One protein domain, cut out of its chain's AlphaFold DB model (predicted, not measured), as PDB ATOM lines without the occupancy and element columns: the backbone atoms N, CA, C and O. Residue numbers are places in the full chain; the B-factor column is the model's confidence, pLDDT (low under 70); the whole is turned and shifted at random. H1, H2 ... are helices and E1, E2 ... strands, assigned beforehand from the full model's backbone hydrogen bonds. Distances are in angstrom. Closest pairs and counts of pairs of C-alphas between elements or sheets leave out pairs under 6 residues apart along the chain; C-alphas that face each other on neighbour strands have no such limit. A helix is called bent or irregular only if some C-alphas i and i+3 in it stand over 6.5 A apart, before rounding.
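What this domain is: This is residues 185 to 385 of the 708 residues of an uncharacterized protein of Pseudomonas sp. 2848 (UniProt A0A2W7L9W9). A strongly twisted six-stranded sheet, E1 E3 E4 E5 E6 E7, curls round the long helix H2, while H1 crosses H2 and covers E3 and E4. A smaller three-stranded sheet, E2 E9 E8, is partly face to face with the larger one, and the short helices H3, H4 and H5 lie towards the end of the long axis where the printed part ends. The printed part has 201 residues, with five named helices and nine named strands in the order E1 E2 H1 E3 E4 E5 E6 E7 H2 H3 H4 E8 E9 H5, and its class is mixed. The larger sheet is branched and antiparallel in its neighbour pairs; the smaller runs E2 E9 E8, all antiparallel. The whole is compact, with a radius of gyration of the C-alphas of 19.3 A, yet elongated in outline, spanning 68 by 35 by 23 A.

How they stand to each other: E1, residues 185 to 187, is an edge strand of the branched sheet, antiparallel to E6, residues 283 to 288; N 284 and O 186 are 2.9 A apart, within hydrogen-bond range. E2, residues 204 to 210, is an edge strand of the smaller sheet, antiparallel to the inner strand E9, residues 363 to 372, with N 207 and O 368 at 2.8 A. H1, residues 211 to 228, is on the branched sheet at a height of 8.8 A, over E3, residues 234 to 243, and E4, residues 251 to 261; it runs along the strands, at 25 degrees to E3 on the local plane. H1 is only just irregular: C-alphas 224 and 227 are 6.7 A apart. E3, E4, E5, residues 266 to 275, and E6 form a meander, each strand the antiparallel neighbour of the one before, with N 241 and O 255 at 2.9 A, N 270 and O 256 at 2.8 A, and N 287 and O 275 at 2.8 A. E4 lies on one side of E5; on the other side are E6, beside residues 274 to 275, and the antiparallel E7, residues 292 to 297, beside residues 266 to 271, with N 271 and O 292 at 2.8 A. The branched sheet curls round H2, residues 307 to 327; the closest C-alphas of E5 and H2, Val 272 and Ser 312, are 6.0 A apart. H1 and H2 touch at a steep tilt of 52 degrees, opposite ways, closest at the C-alphas of Ile 218 and Ala 318, 5.0 A. H3, residues 334 to 340, and H4, residues 342 to 348, touch as a helical hairpin at a steep tilt of 38 degrees, closest at the C-alphas of Lys 338 and Ala 345, 5.0 A. E8, residues 351 to 360, bends by 79 degrees at residue 357 and forms a hairpin with E9, with N 354 and O 369 at 2.9 A. The two sheets make a sandwich, two sheets face to face, with their strands at 49 degrees; the closest C-alphas of E4 and E8, Thr 251 and Ser 356, are 7.1 A apart. H5, residues 377 to 385, and H4 only just touch, with 3 pairs of C-alphas within 8 A, closest at Met 347 and Phe 381, 7.6 A. Every O i to N i+4 pair is within hydrogen-bond range in H2, H3, H4 and H5; in H1 11 of 14 are.

Where its parts are: E1 begins at C-alpha 185, at (-78.081, 31.174, -6.498). From first to last C-alpha H1 measures 26.1 A, E3 24.9 A, E4 31.3 A, E5 28.3 A, H2 29.0 A, E8 22.7 A and E9 27.2 A. H2 begins at C-alpha 307, at (-74.278, 21.370, 11.626), and H5 ends at C-alpha 385, at (-86.409, 33.293, -37.341).

The domain as a whole: The C-alphas farthest apart, Ser 299 and Thr 384, are 68.4 A apart. The printed part has no cut, and the link from E1 to E2, 16 residues, is long. The mean pLDDT of the printed part is 79.4; 41 residues are under 70, among them 186 to 203, 297 to 305 and 322 to 332.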
ATOM      1  N   ILE A 185     -77.986  30.811  -5.092       72.56
ATOM      2  CA  ILE A 185     -78.081  31.174  -6.498       72.56
ATOM      3  C   ILE A 185     -77.180  30.214  -7.267       72.56
ATOM      4  O   ILE A 185     -75.990  30.108  -6.964       72.56
ATOM      5  N   SER A 186     -77.726  29.558  -8.287       63.75
ATOM      6  CA  SER A 186     -76.909  28.915  -9.318       63.75
ATOM      7  C   SER A 186     -77.281  29.436 -10.687       63.75
ATOM      8  O   SER A 186     -78.466  29.666 -10.939       63.75
ATOM      9  N   PRO A 187     -76.304  29.549 -11.600       61.94
ATOM     10  CA  PRO A 187     -76.627  29.675 -13.008       61.94
ATOM     11  C   PRO A 187     -77.518  28.507 -13.443       61.94
ATOM     12  O   PRO A 187     -77.363  27.394 -12.927       61.94
ATOM     13  N   VAL A 188     -78.424  28.756 -14.390       57.09
ATOM     14  CA  VAL A 188     -79.111  27.699 -15.143       57.09
ATOM     15  C   VAL A 188     -78.261  27.384 -16.377       57.09
ATOM     16  O   VAL A 188     -78.188  28.187 -17.304       57.09
ATOM     17  N   PRO A 189     -77.543  26.258 -16.378       50.56
ATOM     18  CA  PRO A 189     -76.626  25.911 -17.458       50.56
ATOM     19  C   PRO A 189     -77.314  25.423 -18.732       50.56
ATOM     20  O   PRO A 189     -76.759  25.654 -19.796       50.56
ATOM     21  N   SER A 190     -78.495  24.788 -18.668       52.06
ATOM     22  CA  SER A 190     -79.309  24.542 -19.862       52.06
ATOM     23  C   SER A 190     -80.781  24.291 -19.604       52.06
ATOM     24  O   SER A 190     -81.192  24.487 -18.479       52.06
ATOM     25  N   LEU A 191     -81.575  23.903 -20.609       51.78
ATOM     26  CA  LEU A 191     -82.899  23.300 -20.437       51.78
ATOM     27  C   LEU A 191     -82.831  21.828 -20.893       51.78
ATOM     28  O   LEU A 191     -82.166  21.556 -21.896       51.78
ATOM     29  N   PRO A 192     -83.474  20.874 -20.196       54.53
ATOM     30  CA  PRO A 192     -83.263  19.453 -20.434       54.53
ATOM     31  C   PRO A 192     -84.061  18.927 -21.623       54.53
ATOM     32  O   PRO A 192     -84.977  19.562 -22.139       54.53
ATOM     33  N   ALA A 193     -83.739  17.705 -22.039       45.78
ATOM     34  CA  ALA A 193     -84.452  17.048 -23.120       45.78
ATOM     35  C   ALA A 193     -85.921  16.739 -22.773       45.78
ATOM     36  O   ALA A 193     -86.735  16.708 -23.690       45.78
ATOM     37  N   ASP A 194     -86.284  16.539 -21.501       56.28
ATOM     38  CA  ASP A 194     -87.596  16.051 -21.039       56.28
ATOM     39  C   ASP A 194     -88.654  17.145 -20.798       56.28
ATOM     40  O   ASP A 194     -89.642  16.930 -20.091       56.28
ATOM     41  N   ILE A 195     -88.474  18.312 -21.415       66.81
ATOM     42  CA  ILE A 195     -89.427  19.418 -21.343       66.81
ATOM     43  C   ILE A 195     -90.781  19.005 -21.921       66.81
ATOM     44  O   ILE A 195     -90.900  18.607 -23.082       66.81
ATOM     45  N   ARG A 196     -91.825  19.173 -21.112       68.00
ATOM     46  CA  ARG A 196     -93.219  19.026 -21.518       68.00
ATOM     47  C   ARG A 196     -93.814  20.381 -21.843       68.00
ATOM     48  O   ARG A 196     -93.742  21.316 -21.048       68.00
ATOM     49  N   LEU A 197     -94.433  20.463 -23.012       65.94
ATOM     50  CA  LEU A 197     -95.273  21.593 -23.366       65.94
ATOM     51  C   LEU A 197     -96.649  21.382 -22.775       65.94
ATOM     52  O   LEU A 197     -97.289  20.361 -22.999       65.94
ATOM     53  N   GLU A 198     -97.096  22.377 -22.036       65.56
ATOM     54  CA  GLU A 198     -98.389  22.343 -21.360       65.56
ATOM     55  C   GLU A 198     -99.430  23.152 -22.152       65.56
ATOM     56  O   GLU A 198    -100.596  23.221 -21.767       65.56
ATOM     57  N   ARG A 199     -99.016  23.793 -23.262       60.81
ATOM     58  CA  ARG A 199     -99.874  24.604 -24.136       60.81
ATOM     59  C   ARG A 199     -99.455  24.558 -25.597       60.81
ATOM     60  O   ARG A 199     -98.271  24.673 -25.910       60.81
ATOM     61  N   ASP A 200    -100.454  24.588 -26.473       59.50
ATOM     62  CA  ASP A 200    -100.281  24.672 -27.929       59.50
ATOM     63  C   ASP A 200     -99.568  25.962 -28.365       59.50
ATOM     64  O   ASP A 200     -98.844  25.981 -29.357       59.50
ATOM     65  N   THR A 201     -99.719  27.046 -27.594       57.94
ATOM     66  CA  THR A 201     -99.031  28.325 -27.840       57.94
ATOM     67  C   THR A 201     -97.559  28.307 -27.449       57.94
ATOM     68  O   THR A 201     -96.872  29.295 -27.688       57.94
ATOM     69  N   ARG A 202     -97.076  27.229 -26.809       62.25
ATOM     70  CA  ARG A 202     -95.683  27.034 -26.365       62.25
ATOM     71  C   ARG A 202     -95.142  28.097 -25.410       62.25
ATOM     72  O   ARG A 202     -93.959  28.124 -25.105       62.25
ATOM     73  N   SER A 203     -96.019  28.941 -24.884       68.25
ATOM     74  CA  SER A 203     -95.687  30.000 -23.934       68.25
ATOM     75  C   SER A 203     -95.430  29.483 -22.520       68.25
ATOM     76  O   SER A 203     -95.135  30.275 -21.628       68.25
ATOM     77  N   PHE A 204     -95.629  28.184 -22.306       73.81
ATOM     78  CA  PHE A 204     -95.444  27.533 -21.028       73.81
ATOM     79  C   PHE A 204     -94.862  26.129 -21.223       73.81
ATOM     80  O   PHE A 204     -95.412  25.303 -21.959       73.81
ATOM     81  N   ALA A 205     -93.739  25.893 -20.557       76.88
ATOM     82  CA  ALA A 205     -92.987  24.658 -20.586       76.88
ATOM     83  C   ALA A 205     -92.690  24.193 -19.162       76.88
ATOM     84  O   ALA A 205     -92.492  24.997 -18.252       76.88
ATOM     85  N   ARG A 206     -92.648  22.881 -18.970       79.94
ATOM     86  CA  ARG A 206     -92.419  22.259 -17.673       79.94
ATOM     87  C   ARG A 206     -91.334  21.206 -17.797       79.94
ATOM     88  O   ARG A 206     -91.459  20.247 -18.548       79.94
ATOM     89  N   VAL A 207     -90.279  21.388 -17.027       77.06
ATOM     90  CA  VAL A 207     -89.270  20.370 -16.743       77.06
ATOM     91  C   VAL A 207     -89.693  19.644 -15.483       77.06
ATOM     92  O   VAL A 207     -90.245  20.272 -14.584       77.06
ATOM     93  N   SER A 208     -89.441  18.346 -15.369       79.56
ATOM     94  CA  SER A 208     -89.879  17.587 -14.200       79.56
ATOM     95  C   SER A 208     -88.833  16.573 -13.768       79.56
ATOM     96  O   SER A 208     -88.471  15.685 -14.526       79.56
ATOM     97  N   VAL A 209     -88.397  16.658 -12.515       78.12
ATOM     98  CA  VAL A 209     -87.431  15.731 -11.926       78.12
ATOM     99  C   VAL A 209     -88.138  14.865 -10.878       78.12
ATOM    100  O   VAL A 209     -88.756  15.416  -9.967       78.12
ATOM    101  N   PRO A 210     -88.041  13.524 -10.937       81.56
ATOM    102  CA  PRO A 210     -88.613  12.657  -9.908       81.56
ATOM    103  C   PRO A 210     -88.001  12.967  -8.539       81.56
ATOM    104  O   PRO A 210     -86.777  13.082  -8.421       81.56
ATOM    105  N   LEU A 211     -88.810  13.034  -7.479       85.31
ATOM    106  CA  LEU A 211     -88.292  13.380  -6.149       85.31
ATOM    107  C   LEU A 211     -87.279  12.369  -5.625       85.31
ATOM    108  O   LEU A 211     -86.286  12.765  -5.030       85.31
ATOM    109  N   LYS A 212     -87.452  11.077  -5.900       81.75
ATOM    110  CA  LYS A 212     -86.456  10.061  -5.522       81.75
ATOM    111  C   LYS A 212     -85.117  10.266  -6.255       81.75
ATOM    112  O   LYS A 212     -84.057  10.068  -5.668       81.75
ATOM    113  N   ALA A 213     -85.145  10.724  -7.511       76.50
ATOM    114  CA  ALA A 213     -83.930  11.057  -8.255       76.50
ATOM    115  C   ALA A 213     -83.212  12.275  -7.662       76.50
ATOM    116  O   ALA A 213     -81.984  12.289  -7.571       76.50
ATOM    117  N   LEU A 214     -83.981  13.282  -7.242       81.50
ATOM    118  CA  LEU A 214     -83.458  14.455  -6.553       81.50
ATOM    119  C   LEU A 214     -82.918  14.092  -5.162       81.50
ATOM    120  O   LEU A 214     -81.824  14.517  -4.805       81.50
ATOM    121  N   GLN A 215     -83.630  13.241  -4.418       86.94
ATOM    122  CA  GLN A 215     -83.221  12.718  -3.114       86.94
ATOM    123  C   GLN A 215     -81.856  12.041  -3.197       86.94
ATOM    124  O   GLN A 215     -81.000  12.333  -2.372       86.94
ATOM    125  N   PHE A 216     -81.629  11.199  -4.208       82.44
ATOM    126  CA  PHE A 216     -80.329  10.566  -4.422       82.44
ATOM    127  C   PHE A 216     -79.202  11.597  -4.597       82.44
ATOM    128  O   PHE A 216     -78.145  11.474  -3.979       82.44
ATOM    129  N   GLY A 217     -79.429  12.634  -5.414       79.00
ATOM    130  CA  GLY A 217     -78.459  13.717  -5.607       79.00
ATOM    131  C   GLY A 217     -78.174  14.492  -4.317       79.00
ATOM    132  O   GLY A 217     -77.021  14.825  -4.037       79.00
ATOM    133  N   ILE A 218     -79.210  14.716  -3.503       85.00
ATOM    134  CA  ILE A 218     -79.090  15.346  -2.186       85.00
ATOM    135  C   ILE A 218     -78.287  14.468  -1.223       85.00
ATOM    136  O   ILE A 218     -77.313  14.949  -0.642       85.00
ATOM    137  N   ASP A 219     -78.632  13.187  -1.101       87.00
ATOM    138  CA  ASP A 219     -77.945  12.233  -0.228       87.00
ATOM    139  C   ASP A 219     -76.451  12.141  -0.558       87.00
ATOM    140  O   ASP A 219     -75.602  12.134   0.335       87.00
ATOM    141  N   GLU A 220     -76.110  12.091  -1.845       82.81
ATOM    142  CA  GLU A 220     -74.720  12.012  -2.283       82.81
ATOM    143  C   GLU A 220     -73.943  13.297  -1.963       82.81
ATOM    144  O   GLU A 220     -72.822  13.236  -1.455       82.81
ATOM    145  N   SER A 221     -74.555  14.469  -2.154       82.62
ATOM    146  CA  SER A 221     -73.949  15.746  -1.758       82.62
ATOM    147  C   SER A 221     -73.740  15.845  -0.240       82.62
ATOM    148  O   SER A 221     -72.696  16.319   0.217       82.62
ATOM    149  N   ILE A 222     -74.685  15.345   0.566       85.12
ATOM    150  CA  ILE A 222     -74.536  15.272   2.028       85.12
ATOM    151  C   ILE A 222     -73.341  14.380   2.397       85.12
ATOM    152  O   ILE A 222     -72.511  14.783   3.211       85.12
ATOM    153  N   ARG A 223     -73.181  13.209   1.763       84.44
ATOM    154  CA  ARG A 223     -72.016  12.328   1.995       84.44
ATOM    155  C   ARG A 223     -70.692  12.991   1.613       84.44
ATOM    156  O   ARG A 223     -69.693  12.809   2.308       84.44
ATOM    157  N   GLN A 224     -70.667  13.774   0.537       82.31
ATOM    158  CA  GLN A 224     -69.469  14.503   0.097       82.31
ATOM    159  C   GLN A 224     -69.125  15.694   1.005       82.31
ATOM    160  O   GLN A 224     -67.966  16.103   1.078       82.31
ATOM    161  N   THR A 225     -70.096  16.202   1.769       78.12
ATOM    162  CA  THR A 225     -69.901  17.299   2.735       78.12
ATOM    163  C   THR A 225     -68.982  16.907   3.907       78.12
ATOM    164  O   THR A 225     -68.507  17.781   4.629       78.12
ATOM    165  N   ASN A 226     -68.615  15.624   4.044       71.56
ATOM    166  CA  ASN A 226     -67.609  15.143   5.003       71.56
ATOM    167  C   ASN A 226     -66.283  15.936   4.975       71.56
ATOM    168  O   ASN A 226     -65.606  16.008   5.995       71.56
ATOM    169  N   GLY A 227     -65.925  16.580   3.855       66.94
ATOM    170  CA  GLY A 227     -64.737  17.441   3.766       66.94
ATOM    171  C   GLY A 227     -64.805  18.756   4.564       66.94
ATOM    172  O   GLY A 227     -63.771  19.392   4.751       66.94
ATOM    173  N   GLY A 228     -65.990  19.176   5.022       72.75
ATOM    174  CA  GLY A 228     -66.194  20.397   5.816       72.75
ATOM    175  C   GLY A 228     -66.313  20.173   7.328       72.75
ATOM    176  O   GLY A 228     -66.399  21.145   8.080       72.75
ATOM    177  N   LEU A 229     -66.336  18.915   7.780       78.81
ATOM    178  CA  LEU A 229     -66.386  18.572   9.200       78.81
ATOM    179  C   LEU A 229     -64.978  18.584   9.817       78.81
ATOM    180  O   LEU A 229     -63.993  18.384   9.102       78.81
ATOM    181  N   PRO A 230     -64.848  18.777  11.144       80.00
ATOM    182  CA  PRO A 230     -63.568  18.600  11.819       80.00
ATOM    183  C   PRO A 230     -62.983  17.203  11.556       80.00
ATOM    184  O   PRO A 230     -63.716  16.221  11.418       80.00
ATOM    185  N   LEU A 231     -61.650  17.104  11.512       81.56
ATOM    186  CA  LEU A 231     -60.953  15.829  11.326       81.56
ATOM    187  C   LEU A 231     -61.439  14.786  12.346       81.56
ATOM    188  O   LEU A 231     -61.455  15.045  13.548       81.56
ATOM    189  N   GLY A 232     -61.811  13.602  11.853       82.44
ATOM    190  CA  GLY A 232     -62.303  12.491  12.672       82.44
ATOM    191  C   GLY A 232     -63.827  12.382  12.782       82.44
ATOM    192  O   GLY A 232     -64.296  11.451  13.432       82.44
ATOM    193  N   PHE A 233     -64.588  13.274  12.140       82.62
ATOM    194  CA  PHE A 233     -66.041  13.151  12.024       82.62
ATOM    195  C   PHE A 233     -66.468  12.609  10.654       82.62
ATOM    196  O   PHE A 233     -65.833  12.886   9.636       82.62
ATOM    197  N   SER A 234     -67.563  11.851  10.617       88.56
ATOM    198  CA  SER A 234     -68.211  11.394   9.386       88.56
ATOM    199  C   SER A 234     -69.730  11.434   9.516       88.56
ATOM    200  O   SER A 234     -70.284  11.140  10.573       88.56
ATOM    201  N   ILE A 235     -70.417  11.806   8.436       89.00
ATOM    202  CA  ILE A 235     -71.877  11.767   8.342       89.00
ATOM    203  C   ILE A 235     -72.306  10.445   7.710       89.00
ATOM    204  O   ILE A 235     -71.884  10.093   6.603       89.00
ATOM    205  N   LYS A 236     -73.214   9.749   8.389       91.94
ATOM    206  CA  LYS A 236     -73.949   8.600   7.873       91.94
ATOM    207  C   LYS A 236     -75.434   8.940   7.811       91.94
ATOM    208  O   LYS A 236     -76.053   9.236   8.824       91.94
ATOM    209  N   ILE A 237     -76.019   8.871   6.621       92.75
ATOM    210  CA  ILE A 237     -77.464   9.065   6.440       92.75
ATOM    211  C   ILE A 237     -78.184   7.802   6.917       92.75
ATOM    212  O   ILE A 237     -77.907   6.706   6.424       92.75
ATOM    213  N   MET A 238     -79.083   7.957   7.885       94.62
ATOM    214  CA  MET A 238     -79.898   6.883   8.455       94.62
ATOM    215  C   MET A 238     -81.221   6.737   7.705       94.62
ATOM    216  O   MET A 238     -81.648   5.622   7.412       94.62
ATOM    217  N   SER A 239     -81.851   7.862   7.371       94.25
ATOM    218  CA  SER A 239     -83.007   7.932   6.478       94.25
ATOM    219  C   SER A 239     -83.094   9.324   5.857       94.25
ATOM    220  O   SER A 239     -82.577  10.288   6.418       94.25
ATOM    221  N   SER A 240     -83.725   9.436   4.695       94.06
ATOM    222  CA  SER A 240     -83.987  10.718   4.048       94.06
ATOM    223  C   SER A 240     -85.221  10.617   3.161       94.06
ATOM    224  O   SER A 240     -85.676   9.516   2.831       94.06
ATOM    225  N   GLY A 241     -85.785  11.760   2.788       93.44
ATOM    226  CA  GLY A 241     -86.904  11.813   1.859       93.44
ATOM    227  C   GLY A 241     -87.583  13.170   1.830       93.44
ATOM    228  O   GLY A 241     -87.421  13.993   2.726       93.44
ATOM    229  N   PHE A 242     -88.375  13.398   0.790       92.56
ATOM    230  CA  PHE A 242     -89.253  14.558   0.738       92.56
ATOM    231  C   PHE A 242     -90.479  14.329   1.623       92.56
ATOM    232  O   PHE A 242     -91.105  13.269   1.571       92.56
ATOM    233  N   THR A 243     -90.824  15.331   2.420       90.75
ATOM    234  CA  THR A 243     -92.001  15.368   3.287       90.75
ATOM    235  C   THR A 243     -92.770  16.667   3.042       90.75
ATOM    236  O   THR A 243     -92.263  17.584   2.400       90.75
ATOM    237  N   GLU A 244     -94.016  16.744   3.522       84.19
ATOM    238  CA  GLU A 244     -94.811  17.986   3.509       84.19
ATOM    239  C   GLU A 244     -94.934  18.645   2.113       84.19
ATOM    240  O   GLU A 244     -94.724  19.845   1.960       84.19
ATOM    241  N   TYR A 245     -95.284  17.869   1.084       80.88
ATOM    242  CA  TYR A 245     -95.590  18.394  -0.250       80.88
ATOM    243  C   TYR A 245     -97.065  18.166  -0.606       80.88
ATOM    244  O   TYR A 245     -97.632  17.104  -0.356       80.88
ATOM    245  N   ILE A 246     -97.688  19.186  -1.190       79.56
ATOM    246  CA  ILE A 246     -99.048  19.154  -1.742       79.56
ATOM    247  C   ILE A 246     -98.919  19.485  -3.224       79.56
ATOM    248  O   ILE A 246     -98.080  20.317  -3.566       79.56
ATOM    249  N   MET A 247     -99.719  18.840  -4.085       74.81
ATOM    250  CA  MET A 247     -99.808  19.154  -5.522       74.81
ATOM    251  C   MET A 247     -99.775  20.668  -5.761       74.81
ATOM    252  O   MET A 247    -100.510  21.407  -5.108       74.81
ATOM    253  N   ASP A 248     -98.873  21.101  -6.645       69.25
ATOM    254  CA  ASP A 248     -98.649  22.498  -7.039       69.25
ATOM    255  C   ASP A 248     -98.101  23.433  -5.941       69.25
ATOM    256  O   ASP A 248     -97.962  24.636  -6.159       69.25
ATOM    257  N   SER A 249     -97.711  22.903  -4.776       81.19
ATOM    258  CA  SER A 249     -97.012  23.681  -3.748       81.19
ATOM    259  C   SER A 249     -95.665  24.185  -4.266       81.19
ATOM    260  O   SER A 249     -94.859  23.420  -4.796       81.19
ATOM    261  N   THR A 250     -95.384  25.469  -4.050       82.69
ATOM    262  CA  THR A 250     -94.087  26.105  -4.346       82.69
ATOM    263  C   THR A 250     -93.049  25.874  -3.251       82.69
ATOM    264  O   THR A 250     -91.875  26.183  -3.438       82.69
ATOM    265  N   THR A 251     -93.480  25.337  -2.105       87.44
ATOM    266  CA  THR A 251     -92.627  24.983  -0.967       87.44
ATOM    267  C   THR A 251     -92.607  23.472  -0.782       87.44
ATOM    268  O   THR A 251     -93.645  22.810  -0.885       87.44
ATOM    269  N   MET A 252     -91.430  22.929  -0.493       90.12
ATOM    270  CA  MET A 252     -91.209  21.509  -0.239       90.12
ATOM    271  C   MET A 252     -90.272  21.333   0.947       90.12
ATOM    272  O   MET A 252     -89.320  22.098   1.086       90.12
ATOM    273  N   THR A 253     -90.485  20.297   1.757       93.62
ATOM    274  CA  THR A 253     -89.576  19.960   2.856       93.62
ATOM    275  C   THR A 253     -88.746  18.738   2.488       93.62
ATOM    276  O   THR A 253     -89.276  17.689   2.129       93.62
ATOM    277  N   TYR A 254     -87.422  18.853   2.588       94.75
ATOM    278  CA  TYR A 254     -86.537  17.693   2.556       94.75
ATOM    279  C   TYR A 254     -86.146  17.302   3.980       94.75
ATOM    280  O   TYR A 254     -85.613  18.115   4.736       94.75
ATOM    281  N   PHE A 255     -86.425  16.058   4.349       95.38
ATOM    282  CA  PHE A 255     -86.070  15.469   5.630       95.38
ATOM    283  C   PHE A 255     -84.809  14.617   5.493       95.38
ATOM    284  O   PHE A 255     -84.697  13.801   4.576       95.38
ATOM    285  N   VAL A 256     -83.886  14.760   6.442       94.56
ATOM    286  CA  VAL A 256     -82.738  13.867   6.590       94.56
ATOM    287  C   VAL A 256     -82.472  13.567   8.063       94.56
ATOM    288  O   VAL A 256     -82.397  14.463   8.899       94.56
ATOM    289  N   ASP A 257     -82.305  12.290   8.380       94.31
ATOM    290  CA  ASP A 257     -81.815  11.794   9.663       94.31
ATOM    291  C   ASP A 257     -80.373  11.332   9.471       94.31
ATOM    292  O   ASP A 257     -80.103  10.408   8.697       94.31
ATOM    293  N   VAL A 258     -79.445  11.995  10.152       92.19
ATOM    294  CA  VAL A 258     -78.014  11.716  10.064       92.19
ATOM    295  C   VAL A 258     -77.455  11.286  11.409       92.19
ATOM    296  O   VAL A 258     -77.759  11.859  12.453       92.19
ATOM    297  N   ASP A 259     -76.582  10.291  11.360       91.62
ATOM    298  CA  ASP A 259     -75.687   9.918  12.441       91.62
ATOM    299  C   ASP A 259     -74.305  10.496  12.134       91.62
ATOM    300  O   ASP A 259     -73.680  10.162  11.124       91.62
ATOM    301  N   VAL A 260     -73.851  11.415  12.978       88.00
ATOM    302  CA  VAL A 260     -72.524  12.010  12.884       88.00
ATOM    303  C   VAL A 260     -71.614  11.245  13.832       88.00
ATOM    304  O   VAL A 260     -71.651  11.437  15.046       88.00
ATOM    305  N   SER A 261     -70.807  10.352  13.266       84.81
ATOM    306  CA  SER A 261     -69.832   9.551  14.003       84.81
ATOM    307  C   SER A 261     -68.552  10.354  14.233       84.81
ATOM    308  O   SER A 261     -68.075  11.030  13.328       84.81
ATOM    309  N   GLY A 262     -67.985  10.266  15.436       81.31
ATOM    310  CA  GLY A 262     -66.755  10.944  15.856       81.31
ATOM    311  C   GLY A 262     -66.441  10.627  17.326       81.31
ATOM    312  O   GLY A 262     -67.091   9.751  17.900       81.31
ATOM    313  N   PRO A 263     -65.490  11.331  17.973       79.12
ATOM    314  CA  PRO A 263     -65.199  11.156  19.404       79.12
ATOM    315  C   PRO A 263     -66.431  11.335  20.305       79.12
ATOM    316  O   PRO A 263     -66.509  10.747  21.380       79.12
ATOM    317  N   VAL A 264     -67.403  12.127  19.843       77.50
ATOM    318  CA  VAL A 264     -68.740  12.255  20.422       77.50
ATOM    319  C   VAL A 264     -69.740  12.090  19.282       77.50
ATOM    320  O   VAL A 264     -69.774  12.914  18.370       77.50
ATOM    321  N   GLY A 265     -70.517  11.006  19.308       78.94
ATOM    322  CA  GLY A 265     -71.569  10.762  18.322       78.94
ATOM    323  C   GLY A 265     -72.785  11.658  18.560       78.94
ATOM    324  O   GLY A 265     -73.145  11.934  19.708       78.94
ATOM    325  N   ALA A 266     -73.436  12.094  17.486       86.50
ATOM    326  CA  ALA A 266     -74.706  12.808  17.557       86.50
ATOM    327  C   ALA A 266     -75.646  12.325  16.459       86.50
ATOM    328  O   ALA A 266     -75.237  12.179  15.309       86.50
ATOM    329  N   ARG A 267     -76.922  12.143  16.804       90.56
ATOM    330  CA  ARG A 267     -77.971  11.877  15.821       90.56
ATOM    331  C   ARG A 267     -78.836  13.113  15.658       90.56
ATOM    332  O   ARG A 267     -79.363  13.623  16.648       90.56
ATOM    333  N   CYS A 268     -78.972  13.575  14.423       90.00
ATOM    334  CA  CYS A 268     -79.718  14.772  14.074       90.00
ATOM    335  C   CYS A 268     -80.783  14.453  13.031       90.00
ATOM    336  O   CYS A 268     -80.467  13.975  11.946       90.00
ATOM    337  N   ALA A 269     -82.026  14.796  13.345       93.06
ATOM    338  CA  ALA A 269     -83.114  14.879  12.386       93.06
ATOM    339  C   ALA A 269     -83.225  16.330  11.900       93.06
ATOM    340  O   ALA A 269     -83.349  17.245  12.713       93.06
ATOM    341  N   VAL A 270     -83.145  16.556  10.591       92.06
ATOM    342  CA  VAL A 270     -83.150  17.890   9.981       92.06
ATOM    343  C   VAL A 270     -84.258  17.967   8.938       92.06
ATOM    344  O   VAL A 270     -84.366  17.106   8.067       92.06
ATOM    345  N   TRP A 271     -85.066  19.019   9.020       94.75
ATOM    346  CA  TRP A 271     -86.106  19.369   8.059       94.75
ATOM    347  C   TRP A 271     -85.714  20.671   7.377       94.75
ATOM    348  O   TRP A 271     -85.577  21.710   8.029       94.75
ATOM    349  N   VAL A 272     -85.542  20.611   6.063       92.69
ATOM    350  CA  VAL A 272     -85.116  21.736   5.231       92.69
ATOM    351  C   VAL A 272     -86.261  22.100   4.291       92.69
ATOM    352  O   VAL A 272     -86.349  21.530   3.200       92.69
ATOM    353  N   PRO A 273     -87.181  22.987   4.707       91.94
ATOM    354  CA  PRO A 273     -88.158  23.557   3.802       91.94
ATOM    355  C   PRO A 273     -87.467  24.550   2.868       91.94
ATOM    356  O   PRO A 273     -86.687  25.407   3.293       91.94
ATOM    357  N   PHE A 274     -87.748  24.424   1.582       89.62
ATOM    358  CA  PHE A 274     -87.230  25.305   0.550       89.62
ATOM    359  C   PHE A 274     -88.327  25.640  -0.456       89.62
ATOM    360  O   PHE A 274     -89.289  24.888  -0.628       89.62
ATOM    361  N   ALA A 275     -88.155  26.766  -1.136       88.06
ATOM    362  CA  ALA A 275     -88.983  27.163  -2.263       88.06
ATOM    363  C   ALA A 275     -88.097  27.525  -3.454       88.06
ATOM    364  O   ALA A 275     -86.937  27.903  -3.290       88.06
ATOM    365  N   ILE A 276     -88.646  27.423  -4.659       85.62
ATOM    366  CA  ILE A 276     -87.999  27.926  -5.874       85.62
ATOM    367  C   ILE A 276     -88.902  29.035  -6.414       85.62
ATOM    368  O   ILE A 276     -89.776  28.766  -7.246       85.62
ATOM    369  N   PRO A 277     -88.788  30.263  -5.876       84.06
ATOM    370  CA  PRO A 277     -89.607  31.373  -6.324       84.06
ATOM    371  C   PRO A 277     -89.289  31.722  -7.775       84.06
ATOM    372  O   PRO A 277     -88.276  31.314  -8.348       84.06
ATOM    373  N   ALA A 278     -90.179  32.512  -8.364       82.12
ATOM    374  CA  ALA A 278     -89.980  32.986  -9.712       82.12
ATOM    375  C   ALA A 278     -88.701  33.819  -9.821       82.12
ATOM    376  O   ALA A 278     -88.459  34.732  -9.029       82.12
ATOM    377  N   SER A 279     -87.892  33.488 -10.814       81.56
ATOM    378  CA  SER A 279     -86.596  34.101 -11.074       81.56
ATOM    379  C   SER A 279     -86.364  34.241 -12.578       81.56
ATOM    380  O   SER A 279     -87.100  33.679 -13.397       81.56
ATOM    381  N   ALA A 280     -85.379  35.061 -12.941       83.50
ATOM    382  CA  ALA A 280     -84.906  35.146 -14.314       83.50
ATOM    383  C   ALA A 280     -84.248  33.810 -14.719       83.50
ATOM    384  O   ALA A 280     -83.686  33.122 -13.874       83.50
ATOM    385  N   PRO A 281     -84.317  33.411 -15.995       79.56
ATOM    386  CA  PRO A 281     -83.932  32.071 -16.427       79.56
ATOM    387  C   PRO A 281     -82.427  31.831 -16.430       79.56
ATOM    388  O   PRO A 281     -82.011  30.692 -16.589       79.56
ATOM    389  N   ASP A 282     -81.608  32.867 -16.274       79.75
ATOM    390  CA  ASP A 282     -80.167  32.744 -16.079       79.75
ATOM    391  C   ASP A 282     -79.808  32.289 -14.659       79.75
ATOM    392  O   ASP A 282     -78.691  31.815 -14.440       79.75
ATOM    393  N   VAL A 283     -80.745  32.376 -13.707       79.56
ATOM    394  CA  VAL A 283     -80.515  32.058 -12.300       79.56
ATOM    395  C   VAL A 283     -81.638  31.199 -11.727       79.56
ATOM    396  O   VAL A 283     -82.785  31.619 -11.668       79.56
ATOM    397  N   LEU A 284     -81.297  30.029 -11.186       79.81
ATOM    398  CA  LEU A 284     -82.218  29.280 -10.336       79.81
ATOM    399  C   LEU A 284     -82.000  29.700  -8.885       79.81
ATOM    400  O   LEU A 284     -80.923  29.486  -8.321       79.81
ATOM    401  N   PHE A 285     -83.029  30.294  -8.287       82.38
ATOM    402  CA  PHE A 285     -83.012  30.694  -6.886       82.38
ATOM    403  C   PHE A 285     -83.678  29.623  -6.021       82.38
ATOM    404  O   PHE A 285     -84.862  29.337  -6.192       82.38
ATOM    405  N   VAL A 286     -82.931  29.038  -5.082       86.19
ATOM    406  CA  VAL A 286     -83.479  28.117  -4.073       86.19
ATOM    407  C   VAL A 286     -83.503  28.836  -2.727       86.19
ATOM    408  O   VAL A 286     -82.469  29.000  -2.073       86.19
ATOM    409  N   GLN A 287     -84.699  29.275  -2.338       86.06
ATOM    410  CA  GLN A 287     -84.967  30.055  -1.136       86.06
ATOM    411  C   GLN A 287     -85.022  29.166   0.108       86.06
ATOM    412  O   GLN A 287     -85.681  28.121   0.097       86.06
ATOM    413  N   ASP A 288     -84.384  29.597   1.199       86.44
ATOM    414  CA  ASP A 288     -84.575  28.987   2.521       86.44
ATOM    415  C   ASP A 288     -85.907  29.444   3.134       86.44
ATOM    416  O   ASP A 288     -86.135  30.641   3.311       86.44
ATOM    417  N   VAL A 289     -86.781  28.498   3.482       87.38
ATOM    418  CA  VAL A 289     -88.076  28.784   4.133       87.38
ATOM    419  C   VAL A 289     -88.010  28.524   5.651       87.38
ATOM    420  O   VAL A 289     -88.982  28.733   6.373       87.38
ATOM    421  N   GLY A 290     -86.841  28.129   6.167       86.94
ATOM    422  CA  GLY A 290     -86.553  27.997   7.593       86.94
ATOM    423  C   GLY A 290     -86.181  26.573   7.993       86.94
ATOM    424  O   GLY A 290     -87.036  25.710   8.162       86.94
ATOM    425  N   THR A 291     -84.895  26.322   8.226       87.50
ATOM    426  CA  THR A 291     -84.414  24.996   8.644       87.50
ATOM    427  C   THR A 291     -84.769  24.685  10.098       87.50
ATOM    428  O   THR A 291     -84.491  25.473  10.999       87.50
ATOM    429  N   ARG A 292     -85.316  23.489  10.342       91.38
ATOM    430  CA  ARG A 292     -85.544  22.942  11.689       91.38
ATOM    431  C   ARG A 292     -84.632  21.742  11.910       91.38
ATOM    432  O   ARG A 292     -84.486  20.915  11.016       91.38
ATOM    433  N   ALA A 293     -84.045  21.618  13.095       88.62
ATOM    434  CA  ALA A 293     -83.245  20.452  13.454       88.62
ATOM    435  C   ALA A 293     -83.511  20.018  14.895       88.62
ATOM    436  O   ALA A 293     -83.614  20.854  15.790       88.62
ATOM    437  N   ASP A 294     -83.586  18.708  15.100       90.19
ATOM    438  CA  ASP A 294     -83.628  18.051  16.402       90.19
ATOM    439  C   ASP A 294     -82.397  17.146  16.520       90.19
ATOM    440  O   ASP A 294     -82.309  16.093  15.882       90.19
ATOM    441  N   CYS A 295     -81.411  17.594  17.298       86.94
ATOM    442  CA  CYS A 295     -80.160  16.882  17.519       86.94
ATOM    443  C   CYS A 295     -80.102  16.347  18.947       86.94
ATOM    444  O   CYS A 295     -80.010  17.108  19.911       86.94
ATOM    445  N   LYS A 296     -80.056  15.023  19.089       84.88
ATOM    446  CA  LYS A 296     -79.800  14.370  20.374       84.88
ATOM    447  C   LYS A 296     -78.290  14.266  20.568       84.88
ATOM    448  O   LYS A 296     -77.653  13.353  20.045       84.88
ATOM    449  N   THR A 297     -77.711  15.222  21.292       68.94
ATOM    450  CA  THR A 297     -76.273  15.242  21.617       68.94
ATOM    451  C   THR A 297     -76.009  14.775  23.047       68.94
ATOM    452  O   THR A 297     -76.730  15.172  23.963       68.94
ATOM    453  N   GLY A 298     -74.920  14.040  23.275       58.06
ATOM    454  CA  GLY A 298     -74.304  13.964  24.604       58.06
ATOM    455  C   GLY A 298     -73.526  15.254  24.890       58.06
ATOM    456  O   GLY A 298     -72.569  15.518  24.180       58.06
ATOM    457  N   SER A 299     -73.993  16.066  25.847       53.84
ATOM    458  CA  SER A 299     -73.366  17.219  26.553       53.84
ATOM    459  C   SER A 299     -72.397  18.209  25.855       53.84
ATOM    460  O   SER A 299     -71.954  19.150  26.512       53.84
ATOM    461  N   LEU A 300     -72.105  18.117  24.554       56.31
ATOM    462  CA  LEU A 300     -71.151  18.976  23.837       56.31
ATOM    463  C   LEU A 300     -71.832  19.787  22.715       56.31
ATOM    464  O   LEU A 300     -71.403  19.801  21.562       56.31
ATOM    465  N   ALA A 301     -72.913  20.484  23.069       56.22
ATOM    466  CA  ALA A 301     -73.800  21.222  22.160       56.22
ATOM    467  C   ALA A 301     -73.128  22.357  21.347       56.22
ATOM    468  O   ALA A 301     -73.687  22.814  20.354       56.22
ATOM    469  N   GLY A 302     -71.928  22.815  21.727       58.88
ATOM    470  CA  GLY A 302     -71.269  23.962  21.088       58.88
ATOM    471  C   GLY A 302     -70.568  23.664  19.754       58.88
ATOM    472  O   GLY A 302     -70.561  24.517  18.873       58.88
ATOM    473  N   GLN A 303     -69.994  22.467  19.573       56.44
ATOM    474  CA  GLN A 303     -69.184  22.154  18.378       56.44
ATOM    475  C   GLN A 303     -70.023  21.743  17.159       56.44
ATOM    476  O   GLN A 303     -69.565  21.873  16.026       56.44
ATOM    477  N   LEU A 304     -71.266  21.309  17.379       65.06
ATOM    478  CA  LEU A 304     -72.219  20.958  16.321       65.06
ATOM    479  C   LEU A 304     -73.258  22.058  16.067       65.06
ATOM    480  O   LEU A 304     -74.168  21.855  15.269       65.06
ATOM    481  N   ALA A 305     -73.125  23.233  16.696       68.06
ATOM    482  CA  ALA A 305     -74.115  24.310  16.606       68.06
ATOM    483  C   ALA A 305     -74.389  24.773  15.161       68.06
ATOM    484  O   ALA A 305     -75.487  25.229  14.862       68.06
ATOM    485  N   ASN A 306     -73.419  24.610  14.252       81.50
ATOM    486  CA  ASN A 306     -73.568  24.975  12.842       81.50
ATOM    487  C   ASN A 306     -73.905  23.790  11.914       81.50
ATOM    488  O   ASN A 306     -74.077  23.986  10.712       81.50
ATOM    489  N   LEU A 307     -73.994  22.559  12.434       81.00
ATOM    490  CA  LEU A 307     -74.278  21.370  11.626       81.00
ATOM    491  C   LEU A 307     -75.632  21.470  10.895       81.00
ATOM    492  O   LEU A 307     -75.652  21.200   9.693       81.00
ATOM    493  N   PRO A 308     -76.742  21.911  11.531       83.69
ATOM    494  CA  PRO A 308     -78.008  22.112  10.825       83.69
ATOM    495  C   PRO A 308     -77.890  23.058   9.627       83.69
ATOM    496  O   PRO A 308     -78.398  22.752   8.553       83.69
ATOM    497  N   GLN A 309     -77.166  24.171   9.781       84.12
ATOM    498  CA  GLN A 309     -76.970  25.142   8.705       84.12
ATOM    499  C   GLN A 309     -76.071  24.590   7.593       84.12
ATOM    500  O   GLN A 309     -76.342  24.821   6.418       84.12
ATOM    501  N   GLN A 310     -75.015  23.843   7.936       83.81
ATOM    502  CA  GLN A 310     -74.153  23.188   6.947       83.81
ATOM    503  C   GLN A 310     -74.924  22.148   6.130       83.81
ATOM    504  O   GLN A 310     -74.824  22.154   4.905       83.81
ATOM    505  N   LEU A 311     -75.727  21.305   6.786       82.06
ATOM    506  CA  LEU A 311     -76.589  20.323   6.121       82.06
ATOM    507  C   LEU A 311     -77.638  21.009   5.246       82.06
ATOM    508  O   LEU A 311     -77.831  20.623   4.100       82.06
ATOM    509  N   SER A 312     -78.264  22.065   5.756       83.25
ATOM    510  CA  SER A 312     -79.230  22.885   5.029       83.25
ATOM    511  C   SER A 312     -78.636  23.520   3.768       83.25
ATOM    512  O   SER A 312     -79.183  23.374   2.673       83.25
ATOM    513  N   ASN A 313     -77.451  24.129   3.884       83.94
ATOM    514  CA  ASN A 313     -76.705  24.664   2.748       83.94
ATOM    515  C   ASN A 313     -76.306  23.556   1.762       83.94
ATOM    516  O   ASN A 313     -76.409  23.758   0.556       83.94
ATOM    517  N   ALA A 314     -75.873  22.388   2.249       81.69
ATOM    518  CA  ALA A 314     -75.521  21.250   1.405       81.69
ATOM    519  C   ALA A 314     -76.738  20.699   0.650       81.69
ATOM    520  O   ALA A 314     -76.619  20.410  -0.537       81.69
ATOM    521  N   ILE A 315     -77.904  20.610   1.297       82.25
ATOM    522  CA  ILE A 315     -79.171  20.182   0.690       82.25
ATOM    523  C   ILE A 315     -79.610  21.179  -0.374       82.25
ATOM    524  O   ILE A 315     -79.835  20.779  -1.513       82.25
ATOM    525  N   ARG A 316     -79.666  22.478  -0.054       83.69
ATOM    526  CA  ARG A 316     -80.002  23.510  -1.045       83.69
ATOM    527  C   ARG A 316     -79.019  23.509  -2.205       83.69
ATOM    528  O   ARG A 316     -79.448  23.559  -3.353       83.69
ATOM    529  N   LYS A 317     -77.716  23.389  -1.937       82.81
ATOM    530  CA  LYS A 317     -76.694  23.303  -2.981       82.81
ATOM    531  C   LYS A 317     -76.895  22.056  -3.829       82.81
ATOM    532  O   LYS A 317     -76.753  22.142  -5.032       82.81
ATOM    533  N   ALA A 318     -77.271  20.925  -3.243       78.25
ATOM    534  CA  ALA A 318     -77.535  19.697  -3.978       78.25
ATOM    535  C   ALA A 318     -78.829  19.743  -4.790       78.25
ATOM    536  O   ALA A 318     -78.872  19.184  -5.878       78.25
ATOM    537  N   ILE A 319     -79.872  20.416  -4.298       79.75
ATOM    538  CA  ILE A 319     -81.083  20.703  -5.074       79.75
ATOM    539  C   ILE A 319     -80.707  21.579  -6.259       79.75
ATOM    540  O   ILE A 319     -81.060  21.277  -7.390       79.75
ATOM    541  N   THR A 320     -79.935  22.628  -5.998       78.50
ATOM    542  CA  THR A 320     -79.526  23.594  -7.008       78.50
ATOM    543  C   THR A 320     -78.589  22.969  -8.045       78.50
ATOM    544  O   THR A 320     -78.824  23.111  -9.235       78.50
ATOM    545  N   ASP A 321     -77.570  22.223  -7.618       73.38
ATOM    546  CA  ASP A 321     -76.645  21.484  -8.478       73.38
ATOM    547  C   ASP A 321     -77.352  20.322  -9.173       73.38
ATOM    548  O   ASP A 321     -77.039  20.009 -10.309       73.38
ATOM    549  N   GLY A 322     -78.266  19.642  -8.485       68.94
ATOM    550  CA  GLY A 322     -79.025  18.517  -9.012       68.94
ATOM    551  C   GLY A 322     -79.958  18.980 -10.115       68.94
ATOM    552  O   GLY A 322     -79.947  18.396 -11.188       68.94
ATOM    553  N   LEU A 323     -80.693  20.068  -9.889       68.94
ATOM    554  CA  LEU A 323     -81.490  20.733 -10.909       68.94
ATOM    555  C   LEU A 323     -80.579  21.302 -11.988       68.94
ATOM    556  O   LEU A 323     -80.691  20.871 -13.118       68.94
ATOM    557  N   GLY A 324     -79.607  22.147 -11.659       64.06
ATOM    558  CA  GLY A 324     -78.658  22.721 -12.611       64.06
ATOM    559  C   GLY A 324     -78.018  21.667 -13.518       64.06
ATOM    560  O   GLY A 324     -78.183  21.744 -14.723       64.06
ATOM    561  N   LYS A 325     -77.389  20.624 -12.963       61.16
ATOM    562  CA  LYS A 325     -76.718  19.543 -13.716       61.16
ATOM    563  C   LYS A 325     -77.664  18.548 -14.389       61.16
ATOM    564  O   LYS A 325     -77.252  17.886 -15.330       61.16
ATOM    565  N   LYS A 326     -78.897  18.349 -13.912       55.91
ATOM    566  CA  LYS A 326     -79.877  17.502 -14.629       55.91
ATOM    567  C   LYS A 326     -80.550  18.266 -15.757       55.91
ATOM    568  O   LYS A 326     -80.829  17.695 -16.802       55.91
ATOM    569  N   ILE A 327     -80.794  19.548 -15.527       53.06
ATOM    570  CA  ILE A 327     -81.295  20.495 -16.511       53.06
ATOM    571  C   ILE A 327     -80.182  20.775 -17.545       53.06
ATOM    572  O   ILE A 327     -80.497  20.977 -18.717       53.06
ATOM    573  N   SER A 328     -78.897  20.654 -17.158       51.50
ATOM    574  CA  SER A 328     -77.735  20.596 -18.052       51.50
ATOM    575  C   SER A 328     -76.902  19.334 -18.025       51.50
ATOM    576  O   SER A 328     -75.909  19.192 -17.315       51.50
ATOM    577  N   GLU A 329     -77.172  18.482 -18.997       51.88
ATOM    578  CA  GLU A 329     -76.250  17.429 -19.397       51.88
ATOM    579  C   GLU A 329     -74.904  17.955 -19.964       51.88
ATOM    580  O   GLU A 329     -74.124  17.172 -20.509       51.88
ATOM    581  N   SER A 330     -74.613  19.263 -19.909       57.03
ATOM    582  CA  SER A 330     -73.349  19.862 -20.349       57.03
ATOM    583  C   SER A 330     -72.749  20.788 -19.284       57.03
ATOM    584  O   SER A 330     -73.449  21.380 -18.470       57.03
ATOM    585  N   ASN A 331     -71.423  20.945 -19.314       63.50
ATOM    586  CA  ASN A 331     -70.707  21.970 -18.542       63.50
ATOM    587  C   ASN A 331     -70.880  23.384 -19.142       63.50
ATOM    588  O   ASN A 331     -70.118  24.291 -18.807       63.50
ATOM    589  N   GLU A 332     -71.807  23.569 -20.085       66.69
ATOM    590  CA  GLU A 332     -72.027  24.859 -20.732       66.69
ATOM    591  C   GLU A 332     -72.825  25.761 -19.794       66.69
ATOM    592  O   GLU A 332     -73.785  25.332 -19.168       66.69
ATOM    593  N   THR A 333     -72.412  27.016 -19.671       75.56
ATOM    594  CA  THR A 333     -73.132  28.016 -18.882       75.56
ATOM    595  C   THR A 333     -74.032  28.844 -19.789       75.56
ATOM    596  O   THR A 333     -73.737  28.992 -20.977       75.56
ATOM    597  N   PHE A 334     -75.061  29.478 -19.222       79.38
ATOM    598  CA  PHE A 334     -75.903  30.438 -19.943       79.38
ATOM    599  C   PHE A 334     -75.092  31.523 -20.680       79.38
ATOM    600  O   PHE A 334     -75.419  31.910 -21.797       79.38
ATOM    601  N   GLU A 335     -73.973  31.979 -20.108       81.75
ATOM    602  CA  GLU A 335     -73.066  32.919 -20.784       81.75
ATOM    603  C   GLU A 335     -72.388  32.310 -22.023       81.75
ATOM    604  O   GLU A 335     -72.223  32.983 -23.043       81.75
ATOM    605  N   GLY A 336     -72.035  31.023 -21.973       81.19
ATOM    606  CA  GLY A 336     -71.582  30.283 -23.151       81.19
ATOM    607  C   GLY A 336     -72.652  30.241 -24.243       81.19
ATOM    608  O   GLY A 336     -72.346  30.464 -25.415       81.19
ATOM    609  N   TRP A 337     -73.913  30.057 -23.853       77.75
ATOM    610  CA  TRP A 337     -75.050  30.013 -24.775       77.75
ATOM    611  C   TRP A 337     -75.288  31.349 -25.440       77.75
ATOM    612  O   TRP A 337     -75.390  31.436 -26.656       77.75
ATOM    613  N   LYS A 338     -75.316  32.408 -24.633       86.88
ATOM    614  CA  LYS A 338     -75.474  33.785 -25.087       86.88
ATOM    615  C   LYS A 338     -74.398  34.177 -26.087       86.88
ATOM    616  O   LYS A 338     -74.669  34.948 -27.002       86.88
ATOM    617  N   LYS A 339     -73.187  33.636 -25.938       87.44
ATOM    618  CA  LYS A 339     -72.119  33.813 -26.922       87.44
ATOM    619  C   LYS A 339     -72.416  33.076 -28.233       87.44
ATOM    620  O   LYS A 339     -72.142  33.634 -29.289       87.44
ATOM    621  N   GLN A 340     -72.929  31.847 -28.168       84.25
ATOM    622  CA  GLN A 340     -73.210  31.005 -29.338       84.25
ATOM    623  C   GLN A 340     -74.485  31.409 -30.100       84.25
ATOM    624  O   GLN A 340     -74.497  31.316 -31.324       84.25
ATOM    625  N   ASP A 341     -75.531  31.858 -29.402       85.00
ATOM    626  CA  ASP A 341     -76.838  32.227 -29.958       85.00
ATOM    627  C   ASP A 341     -77.453  33.414 -29.172       85.00
ATOM    628  O   ASP A 341     -78.299  33.231 -28.288       85.00
ATOM    629  N   PRO A 342     -76.998  34.657 -29.433       88.81
ATOM    630  CA  PRO A 342     -77.415  35.835 -28.669       88.81
ATOM    631  C   PRO A 342     -78.877  36.235 -28.904       88.81
ATOM    632  O   PRO A 342     -79.514  36.750 -27.983       88.81
ATOM    633  N   GLU A 343     -79.417  36.013 -30.113       88.50
ATOM    634  CA  GLU A 343     -80.830  36.292 -30.413       88.50
ATOM    635  C   GLU A 343     -81.739  35.377 -29.587       88.50
ATOM    636  O   GLU A 343     -82.704  35.851 -28.981       88.50
ATOM    637  N   TRP A 344     -81.394  34.087 -29.504       85.31
ATOM    638  CA  TRP A 344     -82.099  33.149 -28.644       85.31
ATOM    639  C   TRP A 344     -81.937  33.527 -27.170       85.31
ATOM    640  O   TRP A 344     -82.935  33.758 -26.493       85.31
ATOM    641  N   ALA A 345     -80.715  33.709 -26.664       87.19
ATOM    642  CA  ALA A 345     -80.511  34.072 -25.259       87.19
ATOM    643  C   ALA A 345     -81.330  35.312 -24.842       87.19
ATOM    644  O   ALA A 345     -81.941  35.319 -23.775       87.19
ATOM    645  N   ALA A 346     -81.435  36.325 -25.709       89.31
ATOM    646  CA  ALA A 346     -82.277  37.497 -25.469       89.31
ATOM    647  C   ALA A 346     -83.781  37.179 -25.372       89.31
ATOM    648  O   ALA A 346     -84.508  37.876 -24.664       89.31
ATOM    649  N   MET A 347     -84.265  36.152 -26.071       87.81
ATOM    650  CA  MET A 347     -85.642  35.669 -25.959       87.81
ATOM    651  C   MET A 347     -85.839  34.769 -24.731       87.81
ATOM    652  O   MET A 347     -86.873  34.912 -24.075       87.81
ATOM    653  N   VAL A 348     -84.851  33.940 -24.343       85.38
ATOM    654  CA  VAL A 348     -84.901  33.165 -23.081       85.38
ATOM    655  C   VAL A 348     -85.137  34.133 -21.938       85.38
ATOM    656  O   VAL A 348     -86.075  33.943 -21.179       85.38
ATOM    657  N   MET A 349     -84.337  35.205 -21.864       87.69
ATOM    658  CA  MET A 349     -84.321  36.172 -20.760       87.69
ATOM    659  C   MET A 349     -85.642  36.917 -20.534       87.69
ATOM    660  O   MET A 349     -85.788  37.590 -19.517       87.69
ATOM    661  N   LYS A 350     -86.607  36.806 -21.452       85.88
ATOM    662  CA  LYS A 350     -87.968  37.338 -21.277       85.88
ATOM    663  C   LYS A 350     -88.887  36.390 -20.503       85.88
ATOM    664  O   LYS A 350     -89.977  36.793 -20.093       85.88
ATOM    665  N   SER A 351     -88.469  35.138 -20.328       85.12
ATOM    666  CA  SER A 351     -89.184  34.137 -19.546       85.12
ATOM    667  C   SER A 351     -88.945  34.295 -18.045       85.12
ATOM    668  O   SER A 351     -88.059  35.022 -17.598       85.12
ATOM    669  N   LEU A 352     -89.772  33.611 -17.266       83.44
ATOM    670  CA  LEU A 352     -89.629  33.409 -15.833       83.44
ATOM    671  C   LEU A 352     -89.512  31.916 -15.560       83.44
ATOM    672  O   LEU A 352     -90.146  31.108 -16.245       83.44
ATOM    673  N   VAL A 353     -88.738  31.570 -14.536       83.19
ATOM    674  CA  VAL A 353     -88.549  30.196 -14.073       83.19
ATOM    675  C   VAL A 353     -89.003  30.077 -12.627       83.19
ATOM    676  O   VAL A 353     -88.614  30.892 -11.796       83.19
ATOM    677  N   GLN A 354     -89.807  29.064 -12.315       84.50
ATOM    678  CA  GLN A 354     -90.307  28.798 -10.964       84.50
ATOM    679  C   GLN A 354     -90.371  27.293 -10.710       84.50
ATOM    680  O   GLN A 354     -90.718  26.531 -11.610       84.50
ATOM    681  N   GLY A 355     -90.080  26.851  -9.488       85.06
ATOM    682  CA  GLY A 355     -90.276  25.456  -9.101       85.06
ATOM    683  C   GLY A 355     -91.567  25.222  -8.323       85.06
ATOM    684  O   GLY A 355     -91.966  26.030  -7.485       85.06
ATOM    685  N   SER A 356     -92.204  24.085  -8.579       85.69
ATOM    686  CA  SER A 356     -93.376  23.607  -7.850       85.69
ATOM    687  C   SER A 356     -93.364  22.087  -7.749       85.69
ATOM    688  O   SER A 356     -92.798  21.388  -8.588       85.69
ATOM    689  N   TYR A 357     -94.018  21.544  -6.733       86.50
ATOM    690  CA  TYR A 357     -94.286  20.116  -6.669       86.50
ATOM    691  C   TYR A 357     -95.307  19.703  -7.742       86.50
ATOM    692  O   TYR A 357     -96.242  20.445  -8.043       86.50
ATOM    693  N   CYS A 358     -95.141  18.515  -8.320       81.75
ATOM    694  CA  CYS A 358     -96.010  18.003  -9.374       81.75
ATOM    695  C   CYS A 358     -96.049  16.471  -9.414       81.75
ATOM    696  O   CYS A 358     -95.221  15.789  -8.811       81.75
ATOM    697  N   ASN A 359     -96.984  15.925 -10.194       79.44
ATOM    698  CA  ASN A 359     -97.001  14.506 -10.541       79.44
ATOM    699  C   ASN A 359     -96.146  14.263 -11.791       79.44
ATOM    700  O   ASN A 359     -96.543  14.586 -12.912       79.44
ATOM    701  N   TRP A 360     -94.990  13.638 -11.610       71.38
ATOM    702  CA  TRP A 360     -94.159  13.122 -12.686       71.38
ATOM    703  C   TRP A 360     -94.525  11.665 -12.975       71.38
ATOM    704  O   TRP A 360     -94.161  10.774 -12.220       71.38
ATOM    705  N   ARG A 361     -95.254  11.405 -14.068       70.56
ATOM    706  CA  ARG A 361     -95.615  10.034 -14.504       70.56
ATOM    707  C   ARG A 361     -96.265   9.187 -13.390       70.56
ATOM    708  O   ARG A 361     -95.912   8.032 -13.202       70.56
ATOM    709  N   ALA A 362     -97.214   9.783 -12.665       73.69
ATOM    710  CA  ALA A 362     -97.877   9.201 -11.489       73.69
ATOM    711  C   ALA A 362     -96.991   9.010 -10.239       73.69
ATOM    712  O   ALA A 362     -97.453   8.456  -9.244       73.69
ATOM    713  N   GLU A 363     -95.762   9.529 -10.243       77.44
ATOM    714  CA  GLU A 363     -94.916   9.642  -9.058       77.44
ATOM    715  C   GLU A 363     -94.730  11.104  -8.610       77.44
ATOM    716  O   GLU A 363     -94.827  12.030  -9.416       77.44
ATOM    717  N   PRO A 364     -94.408  11.343  -7.329       84.44
ATOM    718  CA  PRO A 364     -93.991  12.653  -6.838       84.44
ATOM    719  C   PRO A 364     -92.767  13.207  -7.596       84.44
ATOM    720  O   PRO A 364     -91.714  12.564  -7.654       84.44
ATOM    721  N   GLY A 365     -92.873  14.431  -8.117       86.56
ATOM    722  CA  GLY A 365     -91.805  15.144  -8.822       86.56
ATOM    723  C   GLY A 365     -91.658  16.608  -8.394       86.56
ATOM    724  O   GLY A 365     -92.569  17.207  -7.830       86.56
ATOM    725  N   LEU A 366     -90.491  17.183  -8.675       86.81
ATOM    726  CA  LEU A 366     -90.244  18.620  -8.656       86.81
ATOM    727  C   LEU A 366     -90.287  19.126 -10.095       86.81
ATOM    728  O   LEU A 366     -89.494  18.699 -10.934       86.81
ATOM    729  N   CYS A 367     -91.205  20.036 -10.377       84.56
ATOM    730  CA  CYS A 367     -91.362  20.659 -11.672       84.56
ATOM    731  C   CYS A 367     -90.735  22.042 -11.701       84.56
ATOM    732  O   CYS A 367     -91.000  22.850 -10.822       84.56
ATOM    733  N   ILE A 368     -89.962  22.330 -12.742       84.38
ATOM    734  CA  ILE A 368     -89.502  23.673 -13.068       84.38
ATOM    735  C   ILE A 368     -90.334  24.180 -14.244       84.38
ATOM    736  O   ILE A 368     -90.260  23.670 -15.360       84.38
ATOM    737  N   SER A 369     -91.174  25.157 -13.949       84.19
ATOM    738  CA  SER A 369     -92.060  25.851 -14.871       84.19
ATOM    739  C   SER A 369     -91.311  27.013 -15.516       84.19
ATOM    740  O   SER A 369     -90.709  27.817 -14.811       84.19
ATOM    741  N   ILE A 370     -91.357  27.102 -16.844       83.44
ATOM    742  CA  ILE A 370     -90.738  28.153 -17.657       83.44
ATOM    743  C   ILE A 370     -91.836  28.804 -18.484       83.44
ATOM    744  O   ILE A 370     -92.536  28.122 -19.235       83.44
ATOM    745  N   GLY A 371     -92.020  30.110 -18.332       81.31
ATOM    746  CA  GLY A 371     -93.147  30.819 -18.934       81.31
ATOM    747  C   GLY A 371     -92.746  32.181 -19.456       81.31
ATOM    748  O   GLY A 371     -91.981  32.892 -18.816       81.31
ATOM    749  N   TRP A 372     -93.267  32.551 -20.622       80.50
ATOM    750  CA  TRP A 372     -93.022  33.856 -21.239       80.50
ATOM    751  C   TRP A 372     -94.131  34.833 -20.906       80.50
ATOM    752  O   TRP A 372     -95.299  34.474 -20.925       80.50
ATOM    753  N   ARG A 373     -93.800  36.099 -20.672       72.25
ATOM    754  CA  ARG A 373     -94.796  37.118 -20.304       72.25
ATOM    755  C   ARG A 373     -95.873  37.333 -21.366       72.25
ATOM    756  O   ARG A 373     -97.040  37.542 -21.052       72.25
ATOM    757  N   ARG A 374     -95.509  37.248 -22.649       74.12
ATOM    758  CA  ARG A 374     -96.464  37.330 -23.762       74.12
ATOM    759  C   ARG A 374     -96.572  35.977 -24.444       74.12
ATOM    760  O   ARG A 374     -95.574  35.438 -24.911       74.12
ATOM    761  N   ARG A 375     -97.798  35.458 -24.587       68.12
ATOM    762  CA  ARG A 375     -98.042  34.152 -25.230       68.12
ATOM    763  C   ARG A 375     -97.497  34.082 -26.656       68.12
ATOM    764  O   ARG A 375     -97.072  33.020 -27.094       68.12
ATOM    765  N   ALA A 376     -97.500  35.213 -27.356       78.94
ATOM    766  CA  ALA A 376     -97.013  35.311 -28.721       78.94
ATOM    767  C   ALA A 376     -95.482  35.375 -28.832       78.94
ATOM    768  O   ALA A 376     -94.990  35.184 -29.931       78.94
ATOM    769  N   GLU A 377     -94.711  35.596 -27.756       82.38
ATOM    770  CA  GLU A 377     -93.265  35.861 -27.872       82.38
ATOM    771  C   GLU A 377     -92.486  34.746 -28.557       82.38
ATOM    772  O   GLU A 377     -91.702  35.019 -29.465       82.38
ATOM    773  N   LEU A 378     -92.722  33.497 -28.154       83.00
ATOM    774  CA  LEU A 378     -92.042  32.356 -28.756       83.00
ATOM    775  C   LEU A 378     -92.485  32.146 -30.213       83.00
ATOM    776  O   LEU A 378     -91.655  31.837 -31.063       83.00
ATOM    777  N   ASN A 379     -93.765  32.376 -30.517       84.62
ATOM    778  CA  ASN A 379     -94.301  32.260 -31.875       84.62
ATOM    779  C   ASN A 379     -93.798  33.387 -32.794       84.62
ATOM    780  O   ASN A 379     -93.440  33.123 -33.934       84.62
ATOM    781  N   GLU A 380     -93.739  34.628 -32.309       88.62
ATOM    782  CA  GLU A 380     -93.174  35.788 -33.013       88.62
ATOM    783  C   GLU A 380     -91.680  35.580 -33.270       88.62
ATOM    784  O   GLU A 380     -91.196  35.860 -34.368       88.62
ATOM    785  N   PHE A 381     -90.949  35.057 -32.282       90.06
ATOM    786  CA  PHE A 381     -89.542  34.701 -32.428       90.06
ATOM    787  C   PHE A 381     -89.349  33.595 -33.467       90.06
ATOM    788  O   PHE A 381     -88.547  33.765 -34.383       90.06
ATOM    789  N   GLU A 382     -90.123  32.509 -33.381       91.31
ATOM    790  CA  GLU A 382     -90.115  31.429 -34.370       91.31
ATOM    791  C   GLU A 382     -90.428  31.971 -35.772       91.31
ATOM    792  O   GLU A 382     -89.674  31.718 -36.704       91.31
ATOM    793  N   GLN A 383     -91.483  32.772 -35.944       93.12
ATOM    794  CA  GLN A 383     -91.838  33.375 -37.235       93.12
ATOM    795  C   GLN A 383     -90.738  34.294 -37.773       93.12
ATOM    796  O   GLN A 383     -90.383  34.207 -38.948       93.12
ATOM    797  N   THR A 384     -90.171  35.146 -36.916       94.00
ATOM    798  CA  THR A 384     -89.068  36.045 -37.277       94.00
ATOM    799  C   THR A 384     -87.860  35.241 -37.738       94.00
ATOM    800  O   THR A 384     -87.286  35.532 -38.784       94.00
ATOM    801  N   MET A 385     -87.502  34.194 -37.002       93.50
ATOM    802  CA  MET A 385     -86.409  33.293 -37.341       93.50
ATOM    803  C   MET A 385     -86.671  32.570 -38.672       93.50
ATOM    804  O   MET A 385     -85.836  32.615 -39.572       93.50
TER     805      MET A 385